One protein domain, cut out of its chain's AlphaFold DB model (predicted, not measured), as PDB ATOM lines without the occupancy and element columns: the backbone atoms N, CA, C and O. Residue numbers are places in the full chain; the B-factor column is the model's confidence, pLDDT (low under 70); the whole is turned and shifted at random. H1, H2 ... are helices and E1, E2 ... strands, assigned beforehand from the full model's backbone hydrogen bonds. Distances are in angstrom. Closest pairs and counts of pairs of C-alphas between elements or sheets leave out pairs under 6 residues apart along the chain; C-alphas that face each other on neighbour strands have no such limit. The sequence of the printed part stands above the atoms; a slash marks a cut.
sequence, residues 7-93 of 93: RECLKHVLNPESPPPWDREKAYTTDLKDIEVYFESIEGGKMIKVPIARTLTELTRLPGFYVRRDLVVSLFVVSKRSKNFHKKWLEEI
ATOM      1  N   ARG A   7     105.857 174.599 189.620       89.62
ATOM      2  CA  ARG A   7     107.249 174.968 189.335       89.62
ATOM      3  C   ARG A   7     108.244 174.416 190.358       89.62
ATOM      4  O   ARG A   7     109.313 173.971 189.952       89.62
ATOM      5  N   GLU A   8     107.933 174.469 191.650       90.06
ATOM      6  CA  GLU A   8     108.864 173.984 192.676       90.06
ATOM      7  C   GLU A   8     109.018 172.462 192.588       90.06
ATOM      8  O   GLU A   8     110.138 171.968 192.634       90.06
ATOM      9  N   CYS A   9     107.936 171.725 192.307       89.00
ATOM     10  CA  CYS A   9     108.015 170.291 192.011       89.00
ATOM     11  C   CYS A   9     108.907 169.999 190.796       89.00
ATOM     12  O   CYS A   9     109.741 169.098 190.845       89.00
ATOM     13  N   LEU A  10     108.773 170.782 189.721       89.50
ATOM     14  CA  LEU A  10     109.581 170.594 188.516       89.50
ATOM     15  C   LEU A  10     111.074 170.811 188.762       89.50
ATOM     16  O   LEU A  10     111.876 170.078 188.200       89.50
ATOM     17  N   LYS A  11     111.474 171.759 189.617       88.69
ATOM     18  CA  LYS A  11     112.899 171.983 189.933       88.69
ATOM     19  C   LYS A  11     113.570 170.781 190.603       88.69
ATOM     20  O   LYS A  11     114.784 170.643 190.505       88.69
ATOM     21  N   HIS A  12     112.807 169.914 191.268       87.62
ATOM     22  CA  HIS A  12     113.355 168.693 191.864       87.62
ATOM     23  C   HIS A  12     113.691 167.618 190.824       87.62
ATOM     24  O   HIS A  12     114.511 166.747 191.101       87.62
ATOM     25  N   VAL A  13     113.068 167.669 189.644       87.25
ATOM     26  CA  VAL A  13     113.243 166.668 188.576       87.25
ATOM     27  C   VAL A  13     113.954 167.223 187.340       87.25
ATOM     28  O   VAL A  13     114.554 166.461 186.585       87.25
ATOM     29  N   LEU A  14     113.920 168.543 187.141       88.38
ATOM     30  CA  LEU A  14     114.592 169.266 186.068       88.38
ATOM     31  C   LEU A  14     115.742 170.087 186.652       88.38
ATOM     32  O   LEU A  14     115.516 171.110 187.298       88.38
ATOM     33  N   ASN A  15     116.978 169.675 186.373       85.12
ATOM     34  CA  ASN A  15     118.171 170.449 186.700       85.12
ATOM     35  C   ASN A  15     118.973 170.733 185.417       85.12
ATOM     36  O   ASN A  15     119.627 169.828 184.915       85.12
ATOM     37  N   PRO A  16     118.961 171.965 184.878       83.06
ATOM     38  CA  PRO A  16     119.678 172.286 183.642       83.06
ATOM     39  C   PRO A  16     121.205 172.209 183.771       83.06
ATOM     40  O   PRO A  16     121.894 171.978 182.780       83.06
ATOM     41  N   GLU A  17     121.739 172.432 184.975       86.06
ATOM     42  CA  GLU A  17     123.181 172.388 185.248       86.06
ATOM     43  C   GLU A  17     123.686 170.945 185.344       86.06
ATOM     44  O   GLU A  17     124.808 170.640 184.948       86.06
ATOM     45  N   SER A  18     122.820 170.047 185.815       87.88
ATOM     46  CA  SER A  18     123.061 168.609 185.890       87.88
ATOM     47  C   SER A  18     121.870 167.861 185.281       87.88
ATOM     48  O   SER A  18     121.066 167.287 186.027       87.88
ATOM     49  N   PRO A  19     121.723 167.889 183.941       87.94
ATOM     50  CA  PRO A  19     120.556 167.338 183.270       87.94
ATOM     51  C   PRO A  19     120.438 165.835 183.530       87.94
ATOM     52  O   PRO A  19     121.451 165.127 183.578       87.94
ATOM     53  N   PRO A  20     119.211 165.326 183.704       87.25
ATOM     54  CA  PRO A  20     118.999 163.912 183.946       87.25
ATOM     55  C   PRO A  20     119.384 163.074 182.711       87.25
ATOM     56  O   PRO A  20     119.321 163.571 181.586       87.25
ATOM     57  N   PRO A  21     119.715 161.775 182.871       90.38
ATOM     58  CA  PRO A  21     120.215 160.933 181.773       90.38
ATOM     59  C   PRO A  21     119.271 160.794 180.568       90.38
ATOM     60  O   PRO A  21     119.703 160.435 179.469       90.38
ATOM     61  N   TRP A  22     117.977 161.042 180.776       89.69
ATOM     62  CA  TRP A  22     116.958 161.016 179.732       89.69
ATOM     63  C   TRP A  22     116.892 162.322 178.918       89.69
ATOM     64  O   TRP A  22     116.444 162.280 177.777       89.69
ATOM     65  N   ASP A  23     117.394 163.454 179.431       90.38
ATOM     66  CA  ASP A  23     117.443 164.741 178.717       90.38
ATOM     67  C   ASP A  23     118.774 164.926 177.970       90.38
ATOM     68  O   ASP A  23     119.553 165.850 178.213       90.38
ATOM     69  N   ARG A  24     119.064 164.004 177.047       87.00
ATOM     70  CA  ARG A  24     120.333 163.993 176.295       87.00
ATOM     71  C   ARG A  24     120.552 165.264 175.474       87.00
ATOM     72  O   ARG A  24     121.689 165.694 175.297       87.00
ATOM     73  N   GLU A  25     119.468 165.858 174.986       89.06
ATOM     74  CA  GLU A  25     119.486 167.074 174.168       89.06
ATOM     75  C   GLU A  25     119.503 168.360 175.005       89.06
ATOM     76  O   GLU A  25     119.577 169.451 174.439       89.06
ATOM     77  N   LYS A  26     119.457 168.254 176.345       90.44
ATOM     78  CA  LYS A  26     119.376 169.397 177.271       90.44
ATOM     79  C   LYS A  26     118.211 170.328 176.925       90.44
ATOM     80  O   LYS A  26     118.320 171.558 176.969       90.44
ATOM     81  N   ALA A  27     117.101 169.731 176.505       90.81
ATOM     82  CA  ALA A  27     115.925 170.451 176.063       90.81
ATOM     83  C   ALA A  27     115.101 170.948 177.253       90.81
ATOM     84  O   ALA A  27     114.366 171.928 177.109       90.81
ATOM     85  N   TYR A  28     115.195 170.317 178.423       90.81
ATOM     86  CA  TYR A  28     114.372 170.668 179.572       90.81
ATOM     87  C   TYR A  28     115.063 171.699 180.458       90.81
ATOM     88  O   TYR A  28     116.222 171.571 180.847       90.81
ATOM     89  N   THR A  29     114.321 172.757 180.790       87.06
ATOM     90  CA  THR A  29     114.792 173.821 181.679       87.06
ATOM     91  C   THR A  29     113.786 174.128 182.775       87.06
ATOM     92  O   THR A  29     112.700 173.560 182.809       87.06
ATOM     93  N   THR A  30     114.134 175.042 183.677       80.06
ATOM     94  CA  THR A  30     113.231 175.551 184.718       80.06
ATOM     95  C   THR A  30     112.601 176.903 184.351       80.06
ATOM     96  O   THR A  30     111.908 177.503 185.180       80.06
ATOM     97  N   ASP A  31     112.829 177.391 183.122       82.81
ATOM     98  CA  ASP A  31     112.264 178.643 182.615       82.81
ATOM     99  C   ASP A  31     110.815 178.435 182.142       82.81
ATOM    100  O   ASP A  31     110.511 177.558 181.330       82.81
ATOM    101  N   LEU A  32     109.919 179.294 182.637       75.25
ATOM    102  CA  LEU A  32     108.488 179.285 182.338       75.25
ATOM    103  C   LEU A  32     108.189 179.418 180.843       75.25
ATOM    104  O   LEU A  32     107.160 178.938 180.370       75.25
ATOM    105  N   LYS A  33     109.055 180.109 180.096       86.12
ATOM    106  CA  LYS A  33     108.818 180.349 178.671       86.12
ATOM    107  C   LYS A  33     109.047 179.097 177.827       86.12
ATOM    108  O   LYS A  33     108.441 178.988 176.761       86.12
ATOM    109  N   ASP A  34     109.856 178.166 178.325       90.50
ATOM    110  CA  ASP A  34     110.367 177.019 177.575       90.50
ATOM    111  C   ASP A  34     109.656 175.707 177.911       90.50
ATOM    112  O   ASP A  34     109.765 174.753 177.144       90.50
ATOM    113  N   ILE A  35     108.911 175.660 179.019       92.19
ATOM    114  CA  ILE A  35     108.176 174.475 179.466       92.19
ATOM    115  C   ILE A  35     106.669 174.719 179.440       92.19
ATOM    116  O   ILE A  35     106.164 175.755 179.871       92.19
ATOM    117  N   GLU A  36     105.941 173.716 178.972       94.00
ATOM    118  CA  GLU A  36     104.493 173.614 179.072       94.00
ATOM    119  C   GLU A  36     104.140 172.404 179.934       94.00
ATOM    120  O   GLU A  36     104.814 171.377 179.879       94.00
ATOM    121  N   VAL A  37     103.099 172.529 180.757       94.25
ATOM    122  CA  VAL A  37     102.618 171.432 181.598       94.25
ATOM    123  C   VAL A  37     101.158 171.169 181.311       94.25
ATOM    124  O   VAL A  37     100.384 172.113 181.151       94.25
ATOM    125  N   TYR A  38     100.795 169.894 181.269       95.62
ATOM    126  CA  TYR A  38      99.443 169.430 181.005       95.62
ATOM    127  C   TYR A  38      99.035 168.351 182.006       95.62
ATOM    128  O   TYR A  38      99.883 167.641 182.543       95.62
ATOM    129  N   PHE A  39      97.733 168.194 182.221       95.19
ATOM    130  CA  PHE A  39      97.160 166.950 182.735       95.19
ATOM    131  C   PHE A  39      96.158 166.410 181.718       95.19
ATOM    132  O   PHE A  39      95.580 167.169 180.942       95.19
ATOM    133  N   GLU A  40      95.952 165.103 181.728       95.06
ATOM    134  CA  GLU A  40      94.905 164.464 180.939       95.06
ATOM    135  C   GLU A  40      93.563 164.610 181.668       95.06
ATOM    136  O   GLU A  40      93.461 164.256 182.842       95.06
ATOM    137  N   SER A  41      92.539 165.132 180.998       93.38
ATOM    138  CA  SER A  41      91.192 165.269 181.554       93.38
ATOM    139  C   SER A  41      90.482 163.919 181.640       93.38
ATOM    140  O   SER A  41      90.549 163.115 180.709       93.38
ATOM    141  N   ILE A  42      89.712 163.708 182.709       92.62
ATOM    142  CA  ILE A  42      88.779 162.573 182.811       92.62
ATOM    143  C   ILE A  42      87.706 162.612 181.709       92.62
ATOM    144  O   ILE A  42      87.171 161.580 181.307       92.62
ATOM    145  N   GLU A  43      87.410 163.801 181.187       86.75
ATOM    146  CA  GLU A  43      86.454 164.019 180.109       86.75
ATOM    147  C   GLU A  43      87.134 163.767 178.758       86.75
ATOM    148  O   GLU A  43      87.641 164.680 178.105       86.75
ATOM    149  N   GLY A  44      87.177 162.497 178.356       82.44
ATOM    150  CA  GLY A  44      87.618 162.097 177.017       82.44
ATOM    151  C   GLY A  44      89.127 162.164 176.778       82.44
ATOM    152  O   GLY A  44      89.539 162.179 175.623       82.44
ATOM    153  N   GLY A  45      89.953 162.213 177.829       87.06
ATOM    154  CA  GLY A  45      91.412 162.119 177.699       87.06
ATOM    155  C   GLY A  45      92.084 163.362 177.106       87.06
ATOM    156  O   GLY A  45      93.249 163.316 176.721       87.06
ATOM    157  N   LYS A  46      91.371 164.490 177.014       91.94
ATOM    158  CA  LYS A  46      91.922 165.727 176.448       91.94
ATOM    159  C   LYS A  46      93.051 166.280 177.318       91.94
ATOM    160  O   LYS A  46      92.890 166.389 178.533       91.94
ATOM    161  N   MET A  47      94.148 166.731 176.710       95.12
ATOM    162  CA  MET A  47      95.237 167.375 177.450       95.12
ATOM    163  C   MET A  47      94.890 168.828 177.801       95.12
ATOM    164  O   MET A  47      94.676 169.678 176.936       95.12
ATOM    165  N   ILE A  48      94.866 169.140 179.094       94.50
ATOM    166  CA  ILE A  48      94.565 170.471 179.622       94.50
ATOM    167  C   ILE A  48      95.856 171.140 180.069       94.50
ATOM    168  O   ILE A  48      96.516 170.687 181.004       94.50
ATOM    169  N   LYS A  49      96.207 172.248 179.413       94.62
ATOM    170  CA  LYS A  49      97.389 173.046 179.753       94.62
ATOM    171  C   LYS A  49      97.211 173.746 181.098       94.62
ATOM    172  O   LYS A  49      96.199 174.406 181.331       94.62
ATOM    173  N   VAL A  50      98.230 173.683 181.951       92.06
ATOM    174  CA  VAL A  50      98.236 174.302 183.278       92.06
ATOM    175  C   VAL A  50      99.368 175.323 183.405       92.06
ATOM    176  O   VAL A  50     100.517 175.020 183.078       92.06
ATOM    177  N   PRO A  51      99.093 176.532 183.928       89.44
ATOM    178  CA  PRO A  51     100.151 177.458 184.304       89.44
ATOM    179  C   PRO A  51     100.975 176.884 185.461       89.44
ATOM    180  O   PRO A  51     100.440 176.633 186.538       89.44
ATOM    181  N   ILE A  52     102.290 176.749 185.289       88.06
ATOM    182  CA  ILE A  52     103.165 176.197 186.342       88.06
ATOM    183  C   ILE A  52     103.379 177.139 187.539       88.06
ATOM    184  O   ILE A  52     103.975 176.748 188.542       88.06
ATOM    185  N   ALA A  53     102.866 178.369 187.443       89.06
ATOM    186  CA  ALA A  53     102.733 179.307 188.554       89.06
ATOM    187  C   ALA A  53     101.543 178.987 189.479       89.06
ATOM    188  O   ALA A  53     101.390 179.650 190.498       89.06
ATOM    189  N   ARG A  54     100.697 178.000 189.143       90.19
ATOM    190  CA  ARG A  54      99.657 177.502 190.050       90.19
ATOM    191  C   ARG A  54     100.242 176.596 191.123       90.19
ATOM    192  O   ARG A  54     101.243 175.904 190.918       90.19
ATOM    193  N   THR A  55      99.557 176.559 192.254       92.62
ATOM    194  CA  THR A  55      99.782 175.580 193.314       92.62
ATOM    195  C   THR A  55      99.229 174.209 192.919       92.62
ATOM    196  O   THR A  55      98.280 174.111 192.138       92.62
ATOM    197  N   LEU A  56      99.773 173.134 193.499       89.12
ATOM    198  CA  LEU A  56      99.199 171.791 193.350       89.12
ATOM    199  C   LEU A  56      97.736 171.748 193.820       89.12
ATOM    200  O   LEU A  56      96.903 171.126 193.174       89.12
ATOM    201  N   THR A  57      97.394 172.464 194.895       91.31
ATOM    202  CA  THR A  57      96.017 172.533 195.412       91.31
ATOM    203  C   THR A  57      95.049 173.209 194.438       91.31
ATOM    204  O   THR A  57      93.909 172.774 194.294       91.31
ATOM    205  N   GLU A  58      95.472 174.274 193.756       93.38
ATOM    206  CA  GLU A  58      94.659 174.911 192.711       93.38
ATOM    207  C   GLU A  58      94.537 174.028 191.473       93.38
ATOM    208  O   GLU A  58      93.491 174.020 190.826       93.38
ATOM    209  N   LEU A  59      95.594 173.281 191.143       91.88
ATOM    210  CA  LEU A  59      95.594 172.325 190.043       91.88
ATOM    211  C   LEU A  59      94.563 171.216 190.287       91.88
ATOM    212  O   LEU A  59      93.762 170.941 189.400       91.88
ATOM    213  N   THR A  60      94.494 170.662 191.503       90.62
ATOM    214  CA  THR A  60      93.543 169.586 191.844       90.62
ATOM    215  C   THR A  60      92.073 170.017 191.838       90.62
ATOM    216  O   THR A  60      91.186 169.182 191.967       90.62
ATOM    217  N   ARG A  61      91.802 171.323 191.736       93.12
ATOM    218  CA  ARG A  61      90.448 171.900 191.689       93.12
ATOM    219  C   ARG A  61      90.002 172.258 190.269       93.12
ATOM    220  O   ARG A  61      88.922 172.818 190.102       93.12
ATOM    221  N   LEU A  62      90.836 172.006 189.259       92.81
ATOM    222  CA  LEU A  62      90.484 172.273 187.869       92.81
ATOM    223  C   LEU A  62      89.401 171.301 187.372       92.81
ATOM    224  O   LEU A  62      89.465 170.114 187.694       92.81
ATOM    225  N   PRO A  63      88.436 171.769 186.557       93.25
ATOM    226  CA  PRO A  63      87.500 170.884 185.875       93.25
ATOM    227  C   PRO A  63      88.238 169.815 185.067       93.25
ATOM    228  O   PRO A  63      89.269 170.095 184.451       93.25
ATOM    229  N   GLY A  64      87.720 168.590 185.098       92.69
ATOM    230  CA  GLY A  64      88.328 167.448 184.425       92.69
ATOM    231  C   GLY A  64      89.558 166.861 185.127       92.69
ATOM    232  O   GLY A  64      90.021 165.793 184.725       92.69
ATOM    233  N   PHE A  65      90.094 167.509 186.170       93.50
ATOM    234  CA  PHE A  65      91.194 166.941 186.940       93.50
ATOM    235  C   PHE A  65      90.721 165.707 187.703       93.50
ATOM    236  O   PHE A  65      89.676 165.715 188.355       93.50
ATOM    237  N   TYR A  66      91.532 164.659 187.665       92.62
ATOM    238  CA  TYR A  66      91.289 163.452 188.428       92.62
ATOM    239  C   TYR A  66      92.597 162.894 188.972       92.62
ATOM    240  O   TYR A  66      93.686 163.146 188.454       92.62
ATOM    241  N   VAL A  67      92.472 162.124 190.044       89.94
ATOM    242  CA  VAL A  67      93.581 161.392 190.646       89.94
ATOM    243  C   VAL A  67      93.477 159.944 190.182       89.94
ATOM    244  O   VAL A  67      92.398 159.350 190.230       89.94
ATOM    245  N   ARG A  68      94.585 159.379 189.699       84.38
ATOM    246  CA  ARG A  68      94.636 157.971 189.292       84.38
ATOM    247  C   ARG A  68      94.663 157.061 190.525       84.38
ATOM    248  O   ARG A  68      94.814 157.525 191.658       84.38
ATOM    249  N   ARG A  69      94.499 155.749 190.309       87.19
ATOM    250  CA  ARG A  69      94.625 154.737 191.371       87.19
ATOM    251  C   ARG A  69      95.914 154.980 192.172       87.19
ATOM    252  O   ARG A  69      96.915 155.413 191.606       87.19
ATOM    253  N   ASP A  70      95.851 154.745 193.481       87.06
ATOM    254  CA  ASP A  70      96.976 154.912 194.415       87.06
ATOM    255  C   ASP A  70      97.431 156.369 194.633       87.06
ATOM    256  O   ASP A  70      98.577 156.633 194.983       87.06
ATOM    257  N   LEU A  71      96.511 157.330 194.468       85.69
ATOM    258  CA  LEU A  71      96.739 158.764 194.706       85.69
ATOM    259  C   LEU A  71      97.801 159.403 193.791       85.69
ATOM    260  O   LEU A  71      98.431 160.401 194.148       85.69
ATOM    261  N   VAL A  72      97.979 158.857 192.587       88.00
ATOM    262  CA  VAL A  72      98.961 159.354 191.618       88.00
ATOM    263  C   VAL A  72      98.418 160.570 190.863       88.00
ATOM    264  O   VAL A  72      97.360 160.512 190.231       88.00
ATOM    265  N   VAL A  73      99.189 161.660 190.885       89.06
ATOM    266  CA  VAL A  73      98.982 162.848 190.046       89.06
ATOM    267  C   VAL A  73      99.959 162.801 188.875       89.06
ATOM    268  O   VAL A  73     101.170 162.879 189.073       89.06
ATOM    269  N   SER A  74      99.431 162.701 187.656       90.62
ATOM    270  CA  SER A  74     100.234 162.696 186.431       90.62
ATOM    271  C   SER A  74     100.236 164.075 185.783       90.62
ATOM    272  O   SER A  74      99.185 164.587 185.403       90.62
ATOM    273  N   LEU A  75     101.426 164.655 185.626       92.88
ATOM    274  CA  LEU A  75     101.644 165.883 184.866       92.88
ATOM    275  C   LEU A  75     102.559 165.584 183.681       92.88
ATOM    276  O   LEU A  75     103.653 165.050 183.855       92.88
ATOM    277  N   PHE A  76     102.122 165.957 182.483       94.12
ATOM    278  CA  PHE A  76     102.925 165.890 181.271       94.12
ATOM    279  C   PHE A  76     103.722 167.179 181.150       94.12
ATOM    280  O   PHE A  76     103.145 168.264 181.111       94.12
ATOM    281  N   VAL A  77     105.045 167.061 181.110       93.50
ATOM    282  CA  VAL A  77     105.969 168.191 181.005       93.50
ATOM    283  C   VAL A  77     106.563 168.177 179.607       93.50
ATOM    284  O   VAL A  77     107.185 167.196 179.212       93.50
ATOM    285  N   VAL A  78     106.368 169.257 178.861       94.31
ATOM    286  CA  VAL A  78     106.731 169.353 177.446       94.31
ATOM    287  C   VAL A  78     107.667 170.531 177.253       94.31
ATOM    288  O   VAL A  78     107.340 171.661 177.615       94.31
ATOM    289  N   SER A  79     108.838 170.279 176.669       93.69
ATOM    290  CA  SER A  79     109.776 171.346 176.324       93.69
ATOM    291  C   SER A  79     109.528 171.887 174.919       93.69
ATOM    292  O   SER A  79     109.624 171.153 173.937       93.69
ATOM    293  N   LYS A  80     109.340 173.207 174.813       93.81
ATOM    294  CA  LYS A  80     109.296 173.935 173.533       93.81
ATOM    295  C   LYS A  80     110.645 173.950 172.812       93.81
ATOM    296  O   LYS A  80     110.705 174.239 171.618       93.81
ATOM    297  N   ARG A  81     111.745 173.664 173.519       93.31
ATOM    298  CA  ARG A  81     113.087 173.597 172.921       93.31
ATOM    299  C   ARG A  81     113.274 172.334 172.085       93.31
ATOM    300  O   ARG A  81     114.010 172.373 171.101       93.31
ATOM    301  N   SER A  82     112.569 171.248 172.411       92.19
ATOM    302  CA  SER A  82     112.560 170.032 171.593       92.19
ATOM    303  C   SER A  82     111.590 170.195 170.419       92.19
ATOM    304  O   SER A  82     110.485 169.664 170.424       92.19
ATOM    305  N   LYS A  83     111.982 170.978 169.405       89.44
ATOM    306  CA  LYS A  83     111.092 171.435 168.315       89.44
ATOM    307  C   LYS A  83     110.320 170.307 167.625       89.44
ATOM    308  O   LYS A  83     109.135 170.462 167.348       89.44
ATOM    309  N   ASN A  84     110.978 169.180 167.352       90.75
ATOM    310  CA  ASN A  84     110.348 168.047 166.669       90.75
ATOM    311  C   ASN A  84     109.306 167.357 167.555       90.75
ATOM    312  O   ASN A  84     108.216 167.051 167.083       90.75
ATOM    313  N   PHE A  85     109.632 167.131 168.831       91.69
ATOM    314  CA  PHE A  85     108.700 166.549 169.793       91.69
ATOM    315  C   PHE A  85     107.546 167.504 170.087       91.69
ATOM    316  O   PHE A  85     106.397 167.100 170.004       91.69
ATOM    317  N   HIS A  86     107.838 168.778 170.359       94.31
ATOM    318  CA  HIS A  86     106.833 169.800 170.646       94.31
ATOM    319  C   HIS A  86     105.839 169.964 169.501       94.31
ATOM    320  O   HIS A  86     104.637 170.010 169.741       94.31
ATOM    321  N   LYS A  87     106.323 169.975 168.254       94.12
ATOM    322  CA  LYS A  87     105.451 170.016 167.079       94.12
ATOM    323  C   LYS A  87     104.510 168.810 167.036       94.12
ATOM    324  O   LYS A  87     103.310 169.009 166.917       94.12
ATOM    325  N   LYS A  88     105.043 167.589 167.168       94.00
ATOM    326  CA  LYS A  88     104.231 166.360 167.175       94.00
ATOM    327  C   LYS A  88     103.235 166.336 168.329       94.00
ATOM    328  O   LYS A  88     102.076 166.022 168.126       94.00
ATOM    329  N   TRP A  89     103.669 166.748 169.518       94.12
ATOM    330  CA  TRP A  89     102.807 166.877 170.685       94.12
ATOM    331  C   TRP A  89     101.604 167.776 170.387       94.12
ATOM    332  O   TRP A  89     100.477 167.389 170.649       94.12
ATOM    333  N   LEU A  90     101.819 168.949 169.782       92.50
ATOM    334  CA  LEU A  90     100.725 169.853 169.408       92.50
ATOM    335  C   LEU A  90      99.789 169.293 168.325       92.50
ATOM    336  O   LEU A  90      98.659 169.759 168.226       92.50
ATOM    337  N   GLU A  91     100.244 168.340 167.510       92.75
ATOM    338  CA  GLU A  91      99.417 167.646 166.513       92.75
ATOM    339  C   GLU A  91      98.550 166.536 167.143       92.75
ATOM    340  O   GLU A  91      97.550 166.143 166.547       92.75
ATOM    341  N   GLU A  92      98.914 166.042 168.333       87.75
ATOM    342  CA  GLU A  92      98.285 164.891 169.002       87.75
ATOM    343  C   GLU A  92      97.290 165.261 170.121       87.75
ATOM    344  O   GLU A  92      96.498 164.405 170.522       87.75
ATOM    345  N   ILE A  93      97.328 166.495 170.646       84.31
ATOM    346  CA  ILE A  93      96.537 166.928 171.823       84.31
ATOM    347  C   ILE A  93      95.208 167.629 171.530       84.31
ATOM    348  O   ILE A  93      95.067 168.277 170.471       84.31
TER     349      ILE A  93
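Overview. This is residues 7 to 93 of the 93 residues of the protein "Wheel domain-containing protein" of Rodentolepis nana (UniProt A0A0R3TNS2). A small sheet in the middle lies between H3 on one side and the separate H1 and H2 on the other, amid long loops. The 87 printed residues, under half in named elements, include H1 E1 E2 H2 E3 H3, a mixed class. The sheet, E2 E1 E3, is antiparallel. The whole is compact, radius of gyration of the C-alphas 13.5 A, spanning 34 by 28 by 24 A.

Arrangement. H1, residues 7 to 13, only grazes the sheet. E1, residues 35 to 40, and E2, residues 47 to 50, form a hairpin; N 48 and O 39 are 2.8 A apart, within hydrogen-bond range. E2, H2, residues 56 to 59, and E3, residues 76 to 79, form a split strand-helix-strand unit, two strands of one sheet with a helix between them along the chain and another strand, E1, between them in the sheet; the crossover is right-handed. E1 and E3 are antiparallel neighbours, with 155 degrees between their directions; N 38 and O 76 are 2.9 A apart, within hydrogen-bond range. H3, residues 83 to 92, only grazes the sheet; its closest C-alpha to E3 is His 86, 6.6 A from Ser 79. O i to N i+4 pairs are within range throughout H3, but 1 of 3 in H1, with 4 of 4 O i to N i+3; H2 is too short.

Along the chain. C-alpha 7 begins H1 at (107.249, 174.968, 189.335); C-alpha 92 ends H3 at (98.285, 164.891, 169.002). E1 measures 16.7 A and H3 14.4 A.

Size, cuts and confidence. The farthest C-alphas, Glu 17 and Glu 43, are 38.0 A apart. H1 to E1 and H2 to E3 are long links. The printed part has no cut; no printed residue is under 70 in pLDDT.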